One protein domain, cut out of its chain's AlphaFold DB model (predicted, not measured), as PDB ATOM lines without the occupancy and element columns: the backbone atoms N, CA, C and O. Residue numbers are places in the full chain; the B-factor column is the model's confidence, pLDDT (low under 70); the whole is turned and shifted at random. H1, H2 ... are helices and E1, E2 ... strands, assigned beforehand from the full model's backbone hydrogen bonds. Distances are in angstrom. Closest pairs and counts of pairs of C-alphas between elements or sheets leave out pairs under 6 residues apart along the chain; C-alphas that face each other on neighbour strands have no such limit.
ATOM      1  N   VAL A  72     -29.123  31.755  30.185       93.56
ATOM      2  CA  VAL A  72     -28.248  30.734  29.604       93.56
ATOM      3  C   VAL A  72     -28.603  29.372  30.166       93.56
ATOM      4  O   VAL A  72     -28.790  29.210  31.370       93.56
ATOM      5  N   TYR A  73     -28.660  28.385  29.287       94.69
ATOM      6  CA  TYR A  73     -28.913  26.997  29.615       94.69
ATOM      7  C   TYR A  73     -27.639  26.166  29.466       94.69
ATOM      8  O   TYR A  73     -26.881  26.342  28.514       94.69
ATOM      9  N   GLU A  74     -27.420  25.226  30.382       93.62
ATOM     10  CA  GLU A  74     -26.329  24.253  30.297       93.62
ATOM     11  C   GLU A  74     -26.825  22.844  30.572       93.62
ATOM     12  O   GLU A  74     -27.617  22.621  31.486       93.62
ATOM     13  N   ALA A  75     -26.319  21.884  29.803       93.06
ATOM     14  CA  ALA A  75     -26.603  20.477  30.008       93.06
ATOM     15  C   ALA A  75     -25.494  19.801  30.810       93.06
ATOM     16  O   ALA A  75     -24.311  19.904  30.484       93.06
ATOM     17  N   TRP A  76     -25.905  19.059  31.833       93.50
ATOM     18  CA  TRP A  76     -25.019  18.345  32.738       93.50
ATOM     19  C   TRP A  76     -25.528  16.930  32.972       93.50
ATOM     20  O   TRP A  76     -26.726  16.704  33.124       93.50
ATOM     21  N   VAL A  77     -24.616  15.971  33.030       91.56
ATOM     22  CA  VAL A  77     -24.903  14.583  33.385       91.56
ATOM     23  C   VAL A  77     -24.190  14.265  34.691       91.56
ATOM     24  O   VAL A  77     -22.983  14.469  34.803       91.56
ATOM     25  N   LEU A  78     -24.942  13.787  35.683       91.75
ATOM     26  CA  LEU A  78     -24.407  13.278  36.942       91.75
ATOM     27  C   LEU A  78     -24.590  11.765  37.003       91.75
ATOM     28  O   LEU A  78     -25.678  11.232  36.748       91.75
ATOM     29  N   CYS A  79     -23.519  11.088  37.400       87.62
ATOM     30  CA  CYS A  79     -23.447   9.635  37.442       87.62
ATOM     31  C   CYS A  79     -22.809   9.184  38.749       87.62
ATOM     32  O   CYS A  79     -21.806   9.756  39.173       87.62
ATOM     33  N   ILE A  80     -23.341   8.122  39.358       84.56
ATOM     34  CA  ILE A  80     -22.637   7.443  40.452       84.56
ATOM     35  C   ILE A  80     -21.696   6.393  39.867       84.56
ATOM     36  O   ILE A  80     -22.085   5.577  39.025       84.56
ATOM     37  N   SER A  81     -20.470   6.384  40.374       73.19
ATOM     38  CA  SER A  81     -19.372   5.498  40.008       73.19
ATOM     39  C   SER A  81     -19.545   4.033  40.440       73.19
ATOM     40  O   SER A  81     -18.556   3.430  40.836       73.19
ATOM     41  N   HIS A  82     -20.740   3.424  40.418       62.50
ATOM     42  CA  HIS A  82     -20.950   2.006  40.800       62.50
ATOM     43  C   HIS A  82     -20.256   1.003  39.831       62.50
ATOM     44  O   HIS A  82     -20.860   0.050  39.340       62.50
ATOM     45  N   GLU A  83     -19.005   1.257  39.453       52.75
ATOM     46  CA  GLU A  83     -18.173   0.512  38.519       52.75
ATOM     47  C   GLU A  83     -17.489  -0.693  39.141       52.75
ATOM     48  O   GLU A  83     -17.192  -1.626  38.400       52.75
ATOM     49  N   THR A  84     -17.370  -0.781  40.462       43.84
ATOM     50  CA  THR A  84     -17.099  -2.063  41.106       43.84
ATOM     51  C   THR A  84     -18.370  -2.902  41.054       43.84
ATOM     52  O   THR A  84     -19.267  -2.800  41.887       43.84
ATOM     53  N   GLY A  85     -18.483  -3.705  39.993       43.84
ATOM     54  CA  GLY A  85     -19.433  -4.802  39.940       43.84
ATOM     55  C   GLY A  85     -19.260  -5.632  41.204       43.84
ATOM     56  O   GLY A  85     -18.203  -6.217  41.419       43.84
ATOM     57  N   PRO A 107     -18.856   5.531  47.204       68.44
ATOM     58  CA  PRO A 107     -19.382   5.870  45.890       68.44
ATOM     59  C   PRO A 107     -19.215   7.370  45.654       68.44
ATOM     60  O   PRO A 107     -19.719   8.186  46.429       68.44
ATOM     61  N   TRP A 108     -18.529   7.732  44.574       79.44
ATOM     62  CA  TRP A 108     -18.346   9.122  44.193       79.44
ATOM     63  C   TRP A 108     -19.242   9.454  43.002       79.44
ATOM     64  O   TRP A 108     -19.652   8.592  42.216       79.44
ATOM     65  N   VAL A 109     -19.622  10.724  42.921       85.69
ATOM     66  CA  VAL A 109     -20.446  11.246  41.837       85.69
ATOM     67  C   VAL A 109     -19.534  12.021  40.908       85.69
ATOM     68  O   VAL A 109     -18.779  12.877  41.362       85.69
ATOM     69  N   PHE A 110     -19.610  11.726  39.616       84.06
ATOM     70  CA  PHE A 110     -18.939  12.527  38.603       84.06
ATOM     71  C   PHE A 110     -19.941  13.357  37.821       84.06
ATOM     72  O   PHE A 110     -21.051  12.906  37.526       84.06
ATOM     73  N   CYS A 111     -19.525  14.575  37.488       86.44
ATOM     74  CA  CYS A 111     -20.280  15.518  36.680       86.44
ATOM     75  C   CYS A 111     -19.618  15.637  35.312       86.44
ATOM     76  O   CYS A 111     -18.409  15.837  35.219       86.44
ATOM     77  N   LYS A 112     -20.420  15.575  34.255       86.44
ATOM     78  CA  LYS A 112     -19.976  15.777  32.879       86.44
ATOM     79  C   LYS A 112     -20.836  16.851  32.222       86.44
ATOM     80  O   LYS A 112     -22.060  16.743  32.242       86.44
ATOM     81  N   ALA A 113     -20.211  17.867  31.637       86.75
ATOM     82  CA  ALA A 113     -20.915  18.828  30.794       86.75
ATOM     83  C   ALA A 113     -21.212  18.205  29.422       86.75
ATOM     84  O   ALA A 113     -20.394  17.461  28.880       86.75
ATOM     85  N   GLU A 114     -22.369  18.516  28.850       86.00
ATOM     86  CA  GLU A 114     -22.746  18.100  27.499       86.00
ATOM     87  C   GLU A 114     -22.982  19.334  26.623       86.00
ATOM     88  O   GLU A 114     -23.594  20.317  27.046       86.00
ATOM     89  N   SER A 115     -22.501  19.284  25.382       84.56
ATOM     90  CA  SER A 115     -22.661  20.373  24.419       84.56
ATOM     91  C   SER A 115     -24.030  20.303  23.747       84.56
ATOM     92  O   SER A 115     -24.334  19.323  23.068       84.56
ATOM     93  N   TYR A 116     -24.818  21.362  23.905       88.31
ATOM     94  CA  TYR A 116     -26.126  21.538  23.283       88.31
ATOM     95  C   TYR A 116     -26.304  22.995  22.852       88.31
ATOM     96  O   TYR A 116     -25.742  23.906  23.468       88.31
ATOM     97  N   GLU A 117     -27.114  23.223  21.823       90.94
ATOM     98  CA  GLU A 117     -27.520  24.576  21.447       90.94
ATOM     99  C   GLU A 117     -28.500  25.160  22.471       90.94
ATOM    100  O   GLU A 117     -29.323  24.449  23.050       90.94
ATOM    101  N   GLN A 118     -28.454  26.482  22.675       92.88
ATOM    102  CA  GLN A 118     -29.352  27.152  23.625       92.88
ATOM    103  C   GLN A 118     -30.824  26.946  23.280       92.88
ATOM    104  O   GLN A 118     -31.634  26.724  24.180       92.88
ATOM    105  N   GLN A 119     -31.161  26.986  21.987       93.75
ATOM    106  CA  GLN A 119     -32.528  26.761  21.532       93.75
ATOM    107  C   GLN A 119     -32.984  25.339  21.874       93.75
ATOM    108  O   GLN A 119     -34.049  25.169  22.454       93.75
ATOM    109  N   GLU A 120     -32.140  24.331  21.630       94.06
ATOM    110  CA  GLU A 120     -32.459  22.935  21.947       94.06
ATOM    111  C   GLU A 120     -32.678  22.723  23.456       94.06
ATOM    112  O   GLU A 120     -33.618  22.037  23.866       94.06
ATOM    113  N   LEU A 121     -31.850  23.337  24.309       94.69
ATOM    114  CA  LEU A 121     -32.014  23.266  25.767       94.69
ATOM    115  C   LEU A 121     -33.282  23.978  26.252       94.69
ATOM    116  O   LEU A 121     -33.979  23.471  27.141       94.69
ATOM    117  N   CYS A 122     -33.584  25.138  25.670       95.00
ATOM    118  CA  CYS A 122     -34.804  25.886  25.948       95.00
ATOM    119  C   CYS A 122     -36.039  25.054  25.574       95.00
ATOM    120  O   CYS A 122     -36.910  24.833  26.417       95.00
ATOM    121  N   ASP A 123     -36.059  24.488  24.366       96.56
ATOM    122  CA  ASP A 123     -37.158  23.665  23.860       96.56
ATOM    123  C   ASP A 123     -37.354  22.401  24.703       96.56
ATOM    124  O   ASP A 123     -38.482  22.048  25.049       96.56
ATOM    125  N   MET A 124     -36.269  21.732  25.114       95.25
ATOM    126  CA  MET A 124     -36.353  20.587  26.027       95.25
ATOM    127  C   MET A 124     -36.939  20.968  27.391       95.25
ATOM    128  O   MET A 124     -37.707  20.189  27.966       95.25
ATOM    129  N   THR A 125     -36.592  22.147  27.908       95.88
ATOM    130  CA  THR A 125     -37.128  22.669  29.172       95.88
ATOM    131  C   THR A 125     -38.623  22.967  29.041       95.88
ATOM    132  O   THR A 125     -39.415  22.506  29.865       95.88
ATOM    133  N   LEU A 126     -39.030  23.665  27.978       96.38
ATOM    134  CA  LEU A 126     -40.434  23.969  27.694       96.38
ATOM    135  C   LEU A 126     -41.256  22.691  27.507       96.38
ATOM    136  O   LEU A 126     -42.285  22.520  28.159       96.38
ATOM    137  N   ALA A 127     -40.754  21.736  26.725       95.50
ATOM    138  CA  ALA A 127     -41.406  20.446  26.529       95.50
ATOM    139  C   ALA A 127     -41.572  19.672  27.848       95.50
ATOM    140  O   ALA A 127     -42.577  18.987  28.048       95.50
ATOM    141  N   ALA A 128     -40.614  19.766  28.775       93.56
ATOM    142  CA  ALA A 128     -40.729  19.132  30.087       93.56
ATOM    143  C   ALA A 128     -41.831  19.780  30.946       93.56
ATOM    144  O   ALA A 128     -42.616  19.062  31.574       93.56
ATOM    145  N   VAL A 129     -41.936  21.112  30.920       94.19
ATOM    146  CA  VAL A 129     -43.016  21.860  31.581       94.19
ATOM    147  C   VAL A 129     -44.375  21.494  30.979       94.19
ATOM    148  O   VAL A 129     -45.310  21.195  31.719       94.19
ATOM    149  N   GLU A 130     -44.492  21.441  29.653       93.44
ATOM    150  CA  GLU A 130     -45.729  21.064  28.960       93.44
ATOM    151  C   GLU A 130     -46.168  19.636  29.294       93.44
ATOM    152  O   GLU A 130     -47.344  19.402  29.583       93.44
ATOM    153  N   ARG A 131     -45.230  18.677  29.325       90.31
ATOM    154  CA  ARG A 131     -45.505  17.294  29.749       90.31
ATOM    155  C   ARG A 131     -46.015  17.242  31.184       90.31
ATOM    156  O   ARG A 131     -46.997  16.548  31.451       90.31
ATOM    157  N   TYR A 132     -45.388  17.987  32.095       90.56
ATOM    158  CA  TYR A 132     -45.845  18.081  33.480       90.56
ATOM    159  C   TYR A 132     -47.250  18.677  33.564       90.56
ATOM    160  O   TYR A 132     -48.119  18.118  34.236       90.56
ATOM    161  N   GLN A 133     -47.498  19.782  32.864       89.38
ATOM    162  CA  GLN A 133     -48.806  20.424  32.846       89.38
ATOM    163  C   GLN A 133     -49.867  19.477  32.292       89.38
ATOM    164  O   GLN A 133     -50.909  19.331  32.921       89.38
ATOM    165  N   ALA A 134     -49.594  18.791  31.177       87.56
ATOM    166  CA  ALA A 134     -50.486  17.813  30.563       87.56
ATOM    167  C   ALA A 134     -50.821  16.650  31.508       87.56
ATOM    168  O   ALA A 134     -51.999  16.331  31.672       87.56
ATOM    169  N   ALA A 135     -49.819  16.070  32.174       84.75
ATOM    170  CA  ALA A 135     -50.008  14.988  33.141       84.75
ATOM    171  C   ALA A 135     -50.781  15.432  34.396       84.75
ATOM    172  O   ALA A 135     -51.483  14.633  35.013       84.75
ATOM    173  N   ASN A 136     -50.682  16.713  34.759       81.56
ATOM    174  CA  ASN A 136     -51.343  17.295  35.926       81.56
ATOM    175  C   ASN A 136     -52.597  18.115  35.582       81.56
ATOM    176  O   ASN A 136     -53.115  18.820  36.456       81.56
ATOM    177  N   LYS A 137     -53.129  18.025  34.351       74.62
ATOM    178  CA  LYS A 137     -54.402  18.664  33.981       74.62
ATOM    179  C   LYS A 137     -55.521  18.085  34.847       74.62
ATOM    180  O   LYS A 137     -55.978  16.964  34.655       74.62
ATOM    181  N   ARG A 138     -55.969  18.868  35.831       67.38
ATOM    182  CA  ARG A 138     -57.063  18.484  36.732       67.38
ATOM    183  C   ARG A 138     -58.411  18.765  36.080       67.38
ATOM    184  O   ARG A 138     -58.694  19.922  35.749       67.38
ATOM    185  N   CYS A 139     -59.261  17.744  36.007       63.00
ATOM    186  CA  CYS A 139     -60.690  17.879  35.725       63.00
ATOM    187  C   CYS A 139     -61.354  18.736  36.824       63.00
ATOM    188  O   CYS A 139     -60.919  18.696  37.980       63.00
ATOM    189  N   LEU A 140     -62.404  19.495  36.487       60.62
ATOM    190  CA  LEU A 140     -63.101  20.423  37.398       60.62
ATOM    191  C   LEU A 140     -63.422  19.855  38.802       60.62
ATOM    192  O   LEU A 140     -63.059  20.519  39.775       60.62
ATOM    193  N   PRO A 141     -63.986  18.640  38.975       60.22
ATOM    194  CA  PRO A 141     -64.318  18.140  40.317       60.22
ATOM    195  C   PRO A 141     -63.080  17.839  41.180       60.22
ATOM    196  O   PRO A 141     -63.088  18.037  42.391       60.22
ATOM    197  N   SER A 142     -61.961  17.443  40.570       59.16
ATOM    198  CA  SER A 142     -60.700  17.159  41.276       59.16
ATOM    199  C   SER A 142     -59.963  18.404  41.793       59.16
ATOM    200  O   SER A 142     -59.045  18.268  42.604       59.16
ATOM    201  N   ARG A 143     -60.338  19.617  41.357       59.34
ATOM    202  CA  ARG A 143     -59.739  20.872  41.854       59.34
ATOM    203  C   ARG A 143     -60.249  21.254  43.245       59.34
ATOM    204  O   ARG A 143     -59.473  21.799  44.020       59.34
ATOM    205  N   LEU A 144     -61.496  20.910  43.573       59.88
ATOM    206  CA  LEU A 144     -62.112  21.232  44.867       59.88
ATOM    207  C   LEU A 144     -61.507  20.426  46.030       59.88
ATOM    208  O   LEU A 144     -61.449  20.919  47.148       59.88
ATOM    209  N   ILE A 145     -61.004  19.216  45.761       63.50
ATOM    210  CA  ILE A 145     -60.496  18.295  46.796       63.50
ATOM    211  C   ILE A 145     -58.970  18.408  46.982       63.50
ATOM    212  O   ILE A 145     -58.454  18.139  48.061       63.50
ATOM    213  N   ARG A 146     -58.215  18.799  45.941       63.81
ATOM    214  CA  ARG A 146     -56.733  18.732  45.927       63.81
ATOM    215  C   ARG A 146     -56.009  20.089  46.005       63.81
ATOM    216  O   ARG A 146     -54.814  20.147  45.715       63.81
ATOM    217  N   GLY A 147     -56.698  21.166  46.382       67.62
ATOM    218  CA  GLY A 147     -56.094  22.493  46.588       67.62
ATOM    219  C   GLY A 147     -55.492  23.120  45.321       67.62
ATOM    220  O   GLY A 147     -55.823  22.721  44.204       67.62
ATOM    221  N   GLN A 148     -54.596  24.104  45.471       69.06
ATOM    222  CA  GLN A 148     -53.931  24.764  44.336       69.06
ATOM    223  C   GLN A 148     -53.072  23.788  43.507       69.06
ATOM    224  O   GLN A 148     -52.579  22.761  43.993       69.06
ATOM    225  N   ALA A 149     -52.930  24.080  42.210       74.25
ATOM    226  CA  ALA A 149     -52.033  23.337  41.333       74.25
ATOM    227  C   ALA A 149     -50.582  23.637  41.729       74.25
ATOM    228  O   ALA A 149     -50.205  24.795  41.872       74.25
ATOM    229  N   LYS A 150     -49.785  22.585  41.930       85.44
ATOM    230  CA  LYS A 150     -48.371  22.726  42.278       85.44
ATOM    231  C   LYS A 150     -47.572  23.111  41.025       85.44
ATOM    232  O   LYS A 150     -47.837  22.527  39.968       85.44
ATOM    233  N   PRO A 151     -46.623  24.052  41.127       89.62
ATOM    234  CA  PRO A 151     -45.789  24.457  39.999       89.62
ATOM    235  C   PRO A 151     -44.787  23.347  39.626       89.62
ATOM    236  O   PRO A 151     -44.595  22.404  40.398       89.62
ATOM    237  N   TYR A 152     -44.185  23.430  38.436       92.50
ATOM    238  CA  TYR A 152     -43.270  22.396  37.924       92.50
ATOM    239  C   TYR A 152     -42.000  22.272  38.775       92.50
ATOM    240  O   TYR A 152     -41.508  21.174  39.021       92.50
ATOM    241  N   GLU A 153     -41.525  23.394  39.298       93.69
ATOM    242  CA  GLU A 153     -40.361  23.509  40.172       93.69
ATOM    243  C   GLU A 153     -40.529  22.646  41.428       93.69
ATOM    244  O   GLU A 153     -39.607  21.952  41.839       93.69
ATOM    245  N   HIS A 154     -41.746  22.573  41.976       92.12
ATOM    246  CA  HIS A 154     -42.018  21.720  43.131       92.12
ATOM    247  C   HIS A 154     -41.910  20.221  42.801       92.12
ATOM    248  O   HIS A 154     -41.538  19.419  43.657       92.12
ATOM    249  N   ASP A 155     -42.256  19.818  41.577       92.38
ATOM    250  CA  ASP A 155     -42.056  18.442  41.115       92.38
ATOM    251  C   ASP A 155     -40.571  18.138  40.878       92.38
ATOM    252  O   ASP A 155     -40.109  17.050  41.232       92.38
ATOM    253  N   LEU A 156     -39.807  19.101  40.351       94.50
ATOM    254  CA  LEU A 156     -38.350  18.993  40.256       94.50
ATOM    255  C   LEU A 156     -37.711  18.813  41.636       94.50
ATOM    256  O   LEU A 156     -36.962  17.855  41.817       94.50
ATOM    257  N   ASP A 157     -38.065  19.642  42.618       94.88
ATOM    258  CA  ASP A 157     -37.545  19.538  43.986       94.88
ATOM    259  C   ASP A 157     -37.816  18.156  44.584       94.88
ATOM    260  O   ASP A 157     -36.917  17.511  45.123       94.88
ATOM    261  N   GLN A 158     -39.039  17.640  44.432       93.25
ATOM    262  CA  GLN A 158     -39.380  16.297  44.904       93.25
ATOM    263  C   GLN A 158     -38.591  15.194  44.194       93.25
ATOM    264  O   GLN A 158     -38.298  14.159  44.796       93.25
ATOM    265  N   ARG A 159     -38.297  15.360  42.901       92.88
ATOM    266  CA  ARG A 159     -37.485  14.403  42.144       92.88
ATOM    267  C   ARG A 159     -36.022  14.453  42.576       92.88
ATOM    268  O   ARG A 159     -35.435  13.390  42.751       92.88
ATOM    269  N   ILE A 160     -35.481  15.642  42.828       94.50
ATOM    270  CA  ILE A 160     -34.114  15.845  43.323       94.50
ATOM    271  C   ILE A 160     -33.961  15.294  44.746       94.50
ATOM    272  O   ILE A 160     -33.004  14.578  45.021       94.50
ATOM    273  N   GLN A 161     -34.939  15.518  45.628       93.50
ATOM    274  CA  GLN A 161     -34.941  14.980  46.998       93.50
ATOM    275  C   GLN A 161     -34.934  13.445  47.053       93.50
ATOM    276  O   GLN A 161     -34.513  12.864  48.050       93.50
ATOM    277  N   LYS A 162     -35.401  12.776  45.990       90.88
ATOM    278  CA  LYS A 162     -35.368  11.310  45.867       90.88
ATOM    279  C   LYS A 162     -34.018  10.774  45.385       90.88
ATOM    280  O   LYS A 162     -33.827   9.560  45.397       90.88
ATOM    281  N   LEU A 163     -33.109  11.638  44.931       89.56
ATOM    282  CA  LEU A 163     -31.765  11.233  44.533       89.56
ATOM    283  C   LEU A 163     -30.918  10.889  45.768       89.56
ATOM    284  O   LEU A 163     -31.183  11.402  46.855       89.56
ATOM    285  N   PRO A 164     -29.864  10.071  45.625       89.44
ATOM    286  CA  PRO A 164     -28.881   9.869  46.685       89.44
ATOM    287  C   PRO A 164     -28.276  11.190  47.174       89.44
ATOM    288  O   PRO A 164     -28.022  12.096  46.379       89.44
ATOM    289  N   VAL A 165     -28.000  11.285  48.478       88.50
ATOM    290  CA  VAL A 165     -27.459  12.501  49.120       88.50
ATOM    291  C   VAL A 165     -26.159  12.971  48.457       88.50
ATOM    292  O   VAL A 165     -25.945  14.174  48.319       88.50
ATOM    293  N   SER A 166     -25.322  12.045  47.983       88.94
ATOM    294  CA  SER A 166     -24.107  12.367  47.227       88.94
ATOM    295  C   SER A 166     -24.407  13.118  45.925       88.94
ATOM    296  O   SER A 166     -23.761  14.122  45.643       88.94
ATOM    297  N   MET A 167     -25.432  12.707  45.167       89.88
ATOM    298  CA  MET A 167     -25.851  13.421  43.955       89.88
ATOM    299  C   MET A 167     -26.453  14.784  44.277       89.88
ATOM    300  O   MET A 167     -26.174  15.747  43.571       89.88
ATOM    301  N   GLN A 168     -27.265  14.879  45.336       93.88
ATOM    302  CA  GLN A 168     -27.826  16.162  45.769       93.88
ATOM    303  C   GLN A 168     -26.712  17.147  46.147       93.88
ATOM    304  O   GLN A 168     -26.749  18.309  45.749       93.88
ATOM    305  N   SER A 169     -25.700  16.659  46.870       92.62
ATOM    306  CA  SER A 169     -24.551  17.454  47.306       92.62
ATOM    307  C   SER A 169     -23.710  17.929  46.122       92.62
ATOM    308  O   SER A 169     -23.390  19.115  46.052       92.62
ATOM    309  N   GLU A 170     -23.412  17.051  45.157       92.12
ATOM    310  CA  GLU A 170     -22.681  17.452  43.948       92.12
ATOM    311  C   GLU A 170     -23.481  18.401  43.057       92.12
ATOM    312  O   GLU A 170     -22.923  19.368  42.542       92.12
ATOM    313  N   LEU A 171     -24.790  18.183  42.900       94.62
ATOM    314  CA  LEU A 171     -25.650  19.085  42.136       94.62
ATOM    315  C   LEU A 171     -25.689  20.478  42.777       94.62
ATOM    316  O   LEU A 171     -25.515  21.480  42.088       94.62
ATOM    317  N   HIS A 172     -25.854  20.549  44.098       94.88
ATOM    318  CA  HIS A 172     -25.803  21.808  44.835       94.88
ATOM    319  C   HIS A 172     -24.424  22.482  44.720       94.88
ATOM    320  O   HIS A 172     -24.333  23.684  44.468       94.88
ATOM    321  N   GLY A 173     -23.340  21.711  44.851       92.12
ATOM    322  CA  GLY A 173     -21.975  22.195  44.651       92.12
ATOM    323  C   GLY A 173     -21.748  22.741  43.240       92.12
ATOM    324  O   GLY A 173     -21.146  23.800  43.082       92.12
ATOM    325  N   LEU A 174     -22.276  22.068  42.217       91.19
ATOM    326  CA  LEU A 174     -22.227  22.511  40.827       91.19
ATOM    327  C   LEU A 174     -22.946  23.849  40.635       91.19
ATOM    328  O   LEU A 174     -22.335  24.770  40.099       91.19
ATOM    329  N   LEU A 175     -24.189  23.982  41.110       92.69
ATOM    330  CA  LEU A 175     -24.942  25.240  41.035       92.69
ATOM    331  C   LEU A 175     -24.159  26.384  41.682       92.69
ATOM    332  O   LEU A 175     -23.905  27.397  41.038       92.69
ATOM    333  N   ARG A 176     -23.660  26.178  42.903       90.06
ATOM    334  CA  ARG A 176     -22.859  27.178  43.615       90.06
ATOM    335  C   ARG A 176     -21.578  27.554  42.864       90.06
ATOM    336  O   ARG A 176     -21.266  28.735  42.731       90.06
ATOM    337  N   ARG A 177     -20.836  26.572  42.336       87.50
ATOM    338  CA  ARG A 177     -19.630  26.827  41.525       87.50
ATOM    339  C   ARG A 177     -19.963  27.661  40.283       87.50
ATOM    340  O   ARG A 177     -19.177  28.539  39.931       87.50
ATOM    341  N   ARG A 178     -21.116  27.420  39.645       87.44
ATOM    342  CA  ARG A 178     -21.609  28.191  38.492       87.44
ATOM    343  C   ARG A 178     -22.018  29.613  38.871       87.44
ATOM    344  O   ARG A 178     -21.601  30.544  38.186       87.44
ATOM    345  N   GLU A 179     -22.757  29.800  39.960       87.75
ATOM    346  CA  GLU A 179     -23.114  31.127  40.488       87.75
ATOM    347  C   GLU A 179     -21.867  31.963  40.763       87.75
ATOM    348  O   GLU A 179     -21.739  33.081  40.263       87.75
ATOM    349  N   GLU A 180     -20.902  31.399  41.486       83.19
ATOM    350  CA  GLU A 180     -19.662  32.090  41.830       83.19
ATOM    351  C   GLU A 180     -18.760  32.355  40.604       83.19
ATOM    352  O   GLU A 180     -18.024  33.337  40.594       83.19
ATOM    353  N   ALA A 181     -18.802  31.510  39.564       83.19
ATOM    354  CA  ALA A 181     -18.009  31.694  38.342       83.19
ATOM    355  C   ALA A 181     -18.610  32.709  37.354       83.19
ATOM    356  O   ALA A 181     -17.890  33.251  36.514       83.19
ATOM    357  N   THR A 182     -19.923  32.933  37.414       84.81
ATOM    358  CA  THR A 182     -20.655  33.766  36.445       84.81
ATOM    359  C   THR A 182     -21.139  35.090  37.023       84.81
ATOM    360  O   THR A 182     -21.430  36.014  36.267       84.81
ATOM    361  N   SER A 183     -21.185  35.214  38.349       84.69
ATOM    362  CA  SER A 183     -21.504  36.470  39.023       84.69
ATOM    363  C   SER A 183     -20.314  37.426  39.036       84.69
ATOM    364  O   SER A 183     -19.155  37.029  39.149       84.69
ATOM    365  N   ASN A 184     -20.610  38.718  38.977       79.94
ATOM    366  CA  ASN A 184     -19.631  39.789  39.067       79.94
ATOM    367  C   ASN A 184     -20.165  40.934  39.951       79.94
ATOM    368  O   ASN A 184     -21.226  40.839  40.564       79.94
ATOM    369  N   ARG A 185     -19.391  42.017  40.081       77.12
ATOM    370  CA  ARG A 185     -19.741  43.178  40.923       77.12
ATOM    371  C   ARG A 185     -21.010  43.930  40.493       77.12
ATOM    372  O   ARG A 185     -21.473  44.784  41.234       77.12
ATOM    373  N   PHE A 186     -21.509  43.680  39.289       78.06
ATOM    374  CA  PHE A 186     -22.668  44.348  38.699       78.06
ATOM    375  C   PHE A 186     -23.868  43.409  38.570       78.06
ATOM    376  O   PHE A 186     -24.997  43.830  38.800       78.06
ATOM    377  N   HIS A 187     -23.603  42.142  38.253       82.50
ATOM    378  CA  HIS A 187     -24.607  41.120  37.988       82.50
ATOM    379  C   HIS A 187     -24.425  39.942  38.931       82.50
ATOM    380  O   HIS A 187     -23.377  39.294  38.944       82.50
ATOM    381  N   ARG A 188     -25.470  39.637  39.702       85.69
ATOM    382  CA  ARG A 188     -25.568  38.386  40.453       85.69
ATOM    383  C   ARG A 188     -26.313  37.379  39.589       85.69
ATOM    384  O   ARG A 188     -27.460  37.630  39.239       85.69
ATOM    385  N   ARG A 189     -25.675  36.260  39.258       87.00
ATOM    386  CA  ARG A 189     -26.256  35.187  38.448       87.00
ATOM    387  C   ARG A 189     -26.700  34.057  39.353       87.00
ATOM    388  O   ARG A 189     -25.855  33.431  39.988       87.00
ATOM    389  N   ASP A 190     -27.997  33.787  39.367       90.75
ATOM    390  CA  ASP A 190     -28.547  32.644  40.086       90.75
ATOM    391  C   ASP A 190     -28.664  31.466  39.106       90.75
ATOM    392  O   ASP A 190     -29.117  31.636  37.967       90.75
ATOM    393  N   TRP A 191     -28.238  30.274  39.535       92.94
ATOM    394  CA  TRP A 191     -28.322  29.052  38.733       92.94
ATOM    395  C   TRP A 191     -29.325  28.089  39.355       92.94
ATOM    396  O   TRP A 191     -29.222  27.724  40.522       92.94
ATOM    397  N   THR A 192     -30.287  27.626  38.558       95.50
ATOM    398  CA  THR A 192     -31.318  26.684  39.012       95.50
ATOM    399  C   THR A 192     -31.441  25.486  38.084       95.50
ATOM    400  O   THR A 192     -31.043  25.525  36.919       95.50
ATOM    401  N   VAL A 193     -32.001  24.389  38.597       97.06
ATOM    402  CA  VAL A 193     -32.359  23.232  37.770       97.06
ATOM    403  C   VAL A 193     -33.648  23.557  37.025       97.06
ATOM    404  O   VAL A 193     -34.692  23.755  37.638       97.06
ATOM    405  N   ALA A 194     -33.577  23.589  35.700       96.81
ATOM    406  CA  ALA A 194     -34.719  23.839  34.830       96.81
ATOM    407  C   ALA A 194     -35.359  22.544  34.323       96.81
ATOM    408  O   ALA A 194     -36.549  22.514  34.028       96.81
ATOM    409  N   MET A 195     -34.589  21.459  34.223       96.38
ATOM    410  CA  MET A 195     -35.102  20.147  33.840       96.38
ATOM    411  C   MET A 195     -34.232  19.041  34.430       96.38
ATOM    412  O   MET A 195     -33.020  19.194  34.566       96.38
ATOM    413  N   MET A 196     -34.860  17.913  34.749       95.31
ATOM    414  CA  MET A 196     -34.200  16.672  35.143       95.31
ATOM    415  C   MET A 196     -34.848  15.510  34.390       95.31
ATOM    416  O   MET A 196     -36.079  15.401  34.375       95.31
ATOM    417  N   ARG A 197     -34.033  14.614  33.830       92.12
ATOM    418  CA  ARG A 197     -34.473  13.335  33.256       92.12
ATOM    419  C   ARG A 197     -33.531  12.204  33.659       92.12
ATOM    420  O   ARG A 197     -32.318  12.384  33.740       92.12
ATOM    421  N   GLU A 198     -34.103  11.029  33.873       91.25
ATOM    422  CA  GLU A 198     -33.344   9.786  33.996       91.25
ATOM    423  C   GLU A 198     -33.103   9.229  32.595       91.25
ATOM    424  O   GLU A 198     -34.034   9.140  31.793       91.25
ATOM    425  N   GLN A 199     -31.869   8.849  32.288       89.12
ATOM    426  CA  GLN A 199     -31.509   8.275  30.995       89.12
ATOM    427  C   GLN A 199     -30.582   7.073  31.173       89.12
ATOM    428  O   GLN A 199     -29.862   6.979  32.164       89.12
ATOM    429  N   TYR A 200     -30.590   6.136  30.229       86.25
ATOM    430  CA  TYR A 200     -29.670   5.001  30.290       86.25
ATOM    431  C   TYR A 200     -28.243   5.421  29.907       86.25
ATOM    432  O   TYR A 200     -28.043   6.101  28.899       86.25
ATOM    433  N   ARG A 201     -27.256   4.976  30.700       79.50
ATOM    434  CA  ARG A 201     -25.820   5.275  30.535       79.50
ATOM    435  C   ARG A 201     -25.292   4.812  29.183       79.50
ATOM    436  O   ARG A 201     -24.703   5.571  28.418       79.50
ATOM    437  N   TYR A 202     -25.469   3.521  28.914       76.62
ATOM    438  CA  TYR A 202     -24.829   2.874  27.781       76.62
ATOM    439  C   TYR A 202     -25.646   3.051  26.510       76.62
ATOM    440  O   TYR A 202     -26.846   2.775  26.466       76.62
ATOM    441  N   ARG A 203     -24.945   3.478  25.462       72.06
ATOM    442  CA  ARG A 203     -25.472   3.688  24.120       72.06
ATOM    443  C   ARG A 203     -24.802   2.680  23.202       72.06
ATOM    444  O   ARG A 203     -23.607   2.780  22.959       72.06
ATOM    445  N   PHE A 204     -25.562   1.697  22.734       71.38
ATOM    446  CA  PHE A 204     -25.032   0.685  21.815       71.38
ATOM    447  C   PHE A 204     -25.397   0.993  20.360       71.38
ATOM    448  O   PHE A 204     -24.532   0.942  19.498       71.38
ATOM    449  N   ALA A 205     -26.657   1.359  20.089       75.19
ATOM    450  CA  ALA A 205     -27.149   1.585  18.721       75.19
ATOM    451  C   ALA A 205     -27.635   3.021  18.437       75.19
ATOM    452  O   ALA A 205     -27.726   3.415  17.280       75.19
ATOM    453  N   SER A 206     -27.961   3.810  19.468       74.62
ATOM    454  CA  SER A 206     -28.497   5.173  19.319       74.62
ATOM    455  C   SER A 206     -27.501   6.213  19.815       74.62
ATOM    456  O   SER A 206     -26.985   6.095  20.925       74.62
ATOM    457  N   ALA A 207     -27.298   7.280  19.039       73.19
ATOM    458  CA  ALA A 207     -26.515   8.437  19.472       73.19
ATOM    459  C   ALA A 207     -27.216   9.230  20.592       73.19
ATOM    460  O   ALA A 207     -26.553   9.776  21.479       73.19
ATOM    461  N   LYS A 208     -28.558   9.262  20.585       77.19
ATOM    462  CA  LYS A 208     -29.361   9.950  21.604       77.19
ATOM    463  C   LYS A 208     -29.613   9.017  22.796       77.19
ATOM    464  O   LYS A 208     -30.071   7.891  22.570       77.19
ATOM    465  N   PRO A 209     -29.331   9.459  24.037       79.81
ATOM    466  CA  PRO A 209     -29.607   8.658  25.219       79.81
ATOM    467  C   PRO A 209     -31.113   8.418  25.358       79.81
ATOM    468  O   PRO A 209     -31.925   9.328  25.176       79.81
ATOM    469  N   GLU A 210     -31.481   7.175  25.652       83.56
ATOM    470  CA  GLU A 210     -32.875   6.780  25.842       83.56
ATOM    471  C   GLU A 210     -33.345   7.195  27.244       83.56
ATOM    472  O   GLU A 210     -32.694   6.888  28.246       83.56
ATOM    473  N   GLU A 211     -34.486   7.886  27.310       84.62
ATOM    474  CA  GLU A 211     -35.127   8.278  28.567       84.62
ATOM    475  C   GLU A 211     -35.708   7.052  29.288       84.62
ATOM    476  O   GLU A 211     -36.389   6.210  28.690       84.62
ATOM    477  N   VAL A 212     -35.466   6.958  30.597       82.81
ATOM    478  CA  VAL A 212     -35.976   5.865  31.429       82.81
ATOM    479  C   VAL A 212     -37.486   6.017  31.591       82.81
ATOM    480  O   VAL A 212     -37.992   6.834  32.362       82.81
ATOM    481  N   LYS A 213     -38.243   5.177  30.884       78.56
ATOM    482  CA  LYS A 213     -39.701   5.114  31.019       78.56
ATOM    483  C   LYS A 213     -40.072   4.328  32.275       78.56
ATOM    484  O   LYS A 213     -40.091   3.097  32.268       78.56
ATOM    485  N   ARG A 214     -40.424   5.027  33.356       65.00
ATOM    486  CA  ARG A 214     -40.982   4.392  34.562       65.00
ATOM    487  C   ARG A 214     -42.387   3.859  34.261       65.00
ATOM    488  O   ARG A 214     -43.359   4.606  34.259       65.00
ATOM    489  N   ASP A 223     -35.152  -3.261  35.325       65.81
ATOM    490  CA  ASP A 223     -34.245  -3.037  34.201       65.81
ATOM    491  C   ASP A 223     -32.823  -2.935  34.776       65.81
ATOM    492  O   ASP A 223     -32.573  -2.147  35.689       65.81
ATOM    493  N   GLN A 224     -31.924  -3.813  34.326       68.94
ATOM    494  CA  GLN A 224     -30.545  -3.885  34.825       68.94
ATOM    495  C   GLN A 224     -29.645  -2.817  34.193       68.94
ATOM    496  O   GLN A 224     -28.489  -2.668  34.594       68.94
ATOM    497  N   ARG A 225     -30.147  -2.072  33.200       76.31
ATOM    498  CA  ARG A 225     -29.388  -1.006  32.552       76.31
ATOM    499  C   ARG A 225     -29.048   0.098  33.551       76.31
ATOM    500  O   ARG A 225     -29.883   0.536  34.340       76.31
ATOM    501  N   ARG A 226     -27.799   0.564  33.495       79.31
ATOM    502  CA  ARG A 226     -27.318   1.658  34.345       79.31
ATOM    503  C   ARG A 226     -28.004   2.966  33.969       79.31
ATOM    504  O   ARG A 226     -28.173   3.251  32.783       79.31
ATOM    505  N   ILE A 227     -28.362   3.744  34.985       84.69
ATOM    506  CA  ILE A 227     -29.065   5.022  34.857       84.69
ATOM    507  C   ILE A 227     -28.087   6.155  35.170       84.69
ATOM    508  O   ILE A 227     -27.294   6.056  36.106       84.69
ATOM    509  N   GLU A 228     -28.170   7.223  34.390       89.94
ATOM    510  CA  GLU A 228     -27.535   8.512  34.637       89.94
ATOM    511  C   GLU A 228     -28.610   9.596  34.690       89.94
ATOM    512  O   GLU A 228     -29.715   9.440  34.154       89.94
ATOM    513  N   TYR A 229     -28.276  10.713  35.323       92.62
ATOM    514  CA  TYR A 229     -29.197  11.821  35.514       92.62
ATOM    515  C   TYR A 229     -28.757  12.987  34.652       92.62
ATOM    516  O   TYR A 229     -27.687  13.550  34.861       92.62
ATOM    517  N   PHE A 230     -29.586  13.337  33.676       94.56
ATOM    518  CA  PHE A 230     -29.372  14.508  32.843       94.56
ATOM    519  C   PHE A 230     -30.154  15.685  33.404       94.56
ATOM    520  O   PHE A 230     -31.362  15.596  33.636       94.56
ATOM    521  N   PHE A 231     -29.449  16.790  33.584       95.88
ATOM    522  CA  PHE A 231     -29.951  18.048  34.089       95.88
ATOM    523  C   PHE A 231     -29.770  19.127  33.033       95.88
ATOM    524  O   PHE A 231     -28.723  19.211  32.392       95.88
ATOM    525  N   ILE A 232     -30.777  19.984  32.900       96.62
ATOM    526  CA  ILE A 232     -30.601  21.299  32.291       96.62
ATOM    527  C   ILE A 232     -30.580  22.307  33.426       96.62
ATOM    528  O   ILE A 232     -31.538  22.395  34.199       96.62
ATOM    529  N   LEU A 233     -29.490  23.055  33.521       96.06
ATOM    530  CA  LEU A 233     -29.343  24.176  34.431       96.06
ATOM    531  C   LEU A 233     -29.667  25.464  33.681       96.06
ATOM    532  O   LEU A 233     -29.304  25.600  32.515       96.06
ATOM    533  N   ARG A 234     -30.328  26.407  34.345       95.56
ATOM    534  CA  ARG A 234     -30.623  27.740  33.823       95.56
ATOM    535  C   ARG A 234     -29.950  28.771  34.713       95.56
ATOM    536  O   ARG A 234     -30.300  28.886  35.884       95.56
ATOM    537  N   GLY A 235     -29.018  29.520  34.143       93.88
ATOM    538  CA  GLY A 235     -28.468  30.726  34.739       93.88
ATOM    539  C   GLY A 235     -29.217  31.955  34.231       93.88
ATOM    540  O   GLY A 235     -29.467  32.090  33.031       93.88
ATOM    541  N   ALA A 236     -29.596  32.848  35.137       92.38
ATOM    542  CA  ALA A 236     -30.240  34.116  34.806       92.38
ATOM    543  C   ALA A 236     -29.784  35.215  35.775       92.38
ATOM    544  O   ALA A 236     -29.262  34.920  36.853       92.38
ATOM    545  N   ASP A 237     -29.988  36.479  35.393       87.19
ATOM    546  CA  ASP A 237     -29.792  37.588  36.328       87.19
ATOM    547  C   ASP A 237     -30.758  37.472  37.508       87.19
ATOM    548  O   ASP A 237     -31.982  37.419  37.349       87.19
ATOM    549  N   GLY A 238     -30.171  37.411  38.696       77.19
ATOM    550  CA  GLY A 238     -30.839  37.466  39.981       77.19
ATOM    551  C   GLY A 238     -31.046  38.904  40.456       77.19
ATOM    552  O   GLY A 238     -30.824  39.884  39.742       77.19
ATOM    553  N   LYS A 239     -31.482  39.054  41.710       64.69
ATOM    554  CA  LYS A 239     -31.647  40.382  42.322       64.69
ATOM    555  C   LYS A 239     -30.278  41.051  42.505       64.69
ATOM    556  O   LYS A 239     -29.344  40.413  42.990       64.69
ATOM    557  N   VAL A 240     -30.198  42.333  42.130       56.88
ATOM    558  CA  VAL A 240     -28.986  43.175  42.142       56.88
ATOM    559  C   VAL A 240     -28.192  42.983  43.435       56.88
ATOM    560  O   VAL A 240     -28.740  43.094  44.533       56.88
ATOM    561  N   ALA A 241     -26.898  42.687  43.301       51.06
ATOM    562  CA  ALA A 241     -26.006  42.540  44.439       51.06
ATOM    563  C   ALA A 241     -25.866  43.879  45.182       51.06
ATOM    564  O   ALA A 241     -25.408  44.868  44.619       51.06
ATOM    565  N   THR A 242     -26.206  43.895  46.470       50.62
ATOM    566  CA  THR A 242     -25.780  44.946  47.412       50.62
ATOM    567  C   THR A 242     -24.295  44.841  47.769       50.62
ATOM    568  O   THR A 242     -23.725  45.760  48.351       50.62
ATOM    569  N   ASP A 243     -23.658  43.722  47.418       54.00
ATOM    570  CA  ASP A 243     -22.345  43.339  47.909       54.00
ATOM    571  C   ASP A 243     -21.320  43.393  46.767       54.00
ATOM    572  O   ASP A 243     -21.434  42.669  45.780       54.00
ATOM    573  N   ASN A 244     -20.251  44.178  46.941       51.16
ATOM    574  CA  ASN A 244     -19.119  44.321  46.005       51.16
ATOM    575  C   ASN A 244     -18.237  43.051  45.859       51.16
ATOM    576  O   ASN A 244     -17.045  43.143  45.579       51.16
ATOM    577  N   LYS A 245     -18.780  41.847  46.068       52.38
ATOM    578  CA  LYS A 245     -18.011  40.593  46.178       52.38
ATOM    579  C   LYS A 245     -17.637  39.939  44.843       52.38
ATOM    580  O   LYS A 245     -16.951  38.923  44.839       52.38
ATOM    581  N   GLY A 246     -18.051  40.495  43.708       52.00
ATOM    582  CA  GLY A 246     -17.783  39.900  42.400       52.00
ATOM    583  C   GLY A 246     -16.416  40.274  41.829       52.00
ATOM    584  O   GLY A 246     -16.331  41.107  40.925       52.00
ATOM    585  N   LEU A 247     -15.349  39.659  42.341       49.06
ATOM    586  CA  LEU A 247     -14.056  39.620  41.657       49.06
ATOM    587  C   LEU A 247     -14.070  38.469  40.649       49.06
ATOM    588  O   LEU A 247     -14.377  37.334  41.007       49.06
ATOM    589  N   TYR A 248     -13.724  38.769  39.395       49.75
ATOM    590  CA  TYR A 248     -13.499  37.766  38.357       49.75
ATOM    591  C   TYR A 248     -12.389  36.824  38.827       49.75
ATOM    592  O   TYR A 248     -11.223  37.213  38.872       49.75
ATOM    593  N   GLN A 249     -12.751  35.605  39.220       50.94
ATOM    594  CA  GLN A 249     -11.776  34.567  39.516       50.94
ATOM    595  C   GLN A 249     -11.648  33.669  38.283       50.94
ATOM    596  O   GLN A 249     -12.671  33.176  37.798       50.94
ATOM    597  N   PRO A 250     -10.429  33.427  37.768       44.28
ATOM    598  CA  PRO A 250     -10.214  32.356  36.808       44.28
ATOM    599  C   PRO A 250     -10.588  31.041  37.500       44.28
ATOM    600  O   PRO A 250      -9.955  30.632  38.469       44.28
TER     601      PRO A 250
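What this domain is: This is residues 72 to 85, 107 to 214 and 223 to 250 of the 288 residues of an uncharacterized protein of Valsa mali var. pyri (UniProt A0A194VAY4). A strongly twisted sheet of four strands lies between helices, with H1 crossing one face and H4 and H3 covering the other. Residues 139 to 145, of which 140 to 145 belong to the short helix H2, stick out as the tip of an arm between H1 and H3. The printed part has 150 residues, with four named helices and four named strands in the order E1 E2 H1 H2 H3 H4 E3 E4. The sheet's order is E2, E1, E4, E3, all antiparallel, and the class is mixed, helices and strands. The whole is only just loose, close to compact, with a radius of gyration of the C-alphas of 17.9 A and spans of 50 by 49 by 30 A.

How they stand to each other: In the sheet, E1, residues 72 to 80, and E4, residues 227 to 237, are inner strands; N 74 and O 233 are 2.9 A apart, within hydrogen-bond range. E2, residues 109 to 114, is an edge strand beside E1, with N 112 and O 77 at 2.8 A. E3, residues 189 to 200, is the other edge strand, beside E4, with N 194 and O 232 at 2.8 A; it bends by 52 degrees at residue 197. From edge to edge the strands' lines turn by 80 degrees. H1, residues 118 to 135, is on the sheet at a height of 9.8 A, over E1, E3 and, only just with 3 C-alphas, E4. It runs only just across the strands, at 61 degrees to E1 on the local plane. The closest C-alphas of H1 and E3 are those of Thr 125 and Met 195, 5.7 A apart. H4, residues 165 to 182, and H3, residues 152 to 161, are on the opposite face, in three layers, that is, helices on both faces of a sheet. The closest C-alphas of H4 and E3 are those of Glu 179 and Arg 189, 5.5 A apart; those of H3 and E3 are Leu 156 and Met 196, 7.0 A apart. With its residues 129 to 133 alone, H1 only just touches H3, with 3 pairs of C-alphas within 8 A, the closest those of Val 129 and Tyr 152 at 6.4 A; their lines are about perpendicular, at 87 degrees. H2, residues 140 to 145, is apart from H1 and H3. Every O i to N i+4 pair is within hydrogen-bond range in H1, H3 and H4; H2 has 0 of 2, and 2 of 3 O i to N i+3 pairs.

Where its parts are: E1 begins at C-alpha 72, (-28.248, 30.734, 29.604), and is 26.3 A long; E3 measures 31.5 A and E4 32.6 A. H1 measures 25.8 A, H4 25.7 A. E4 ends at C-alpha 237, (-29.792, 37.588, 36.328).

The domain as a whole: The C-alphas farthest apart are those of Pro 141 and Pro 250, 56.1 A. Residues 86 to 106 and 215 to 222 are not printed; the gaps are 12.2 A from C-alpha 85 to 107 and 10.0 A from C-alpha 214 to 223. Of the links printed whole, none is long. Mean pLDDT of the printed part is 82.0; 31 residues are under 70, among them 138 to 148 and 239 to 250.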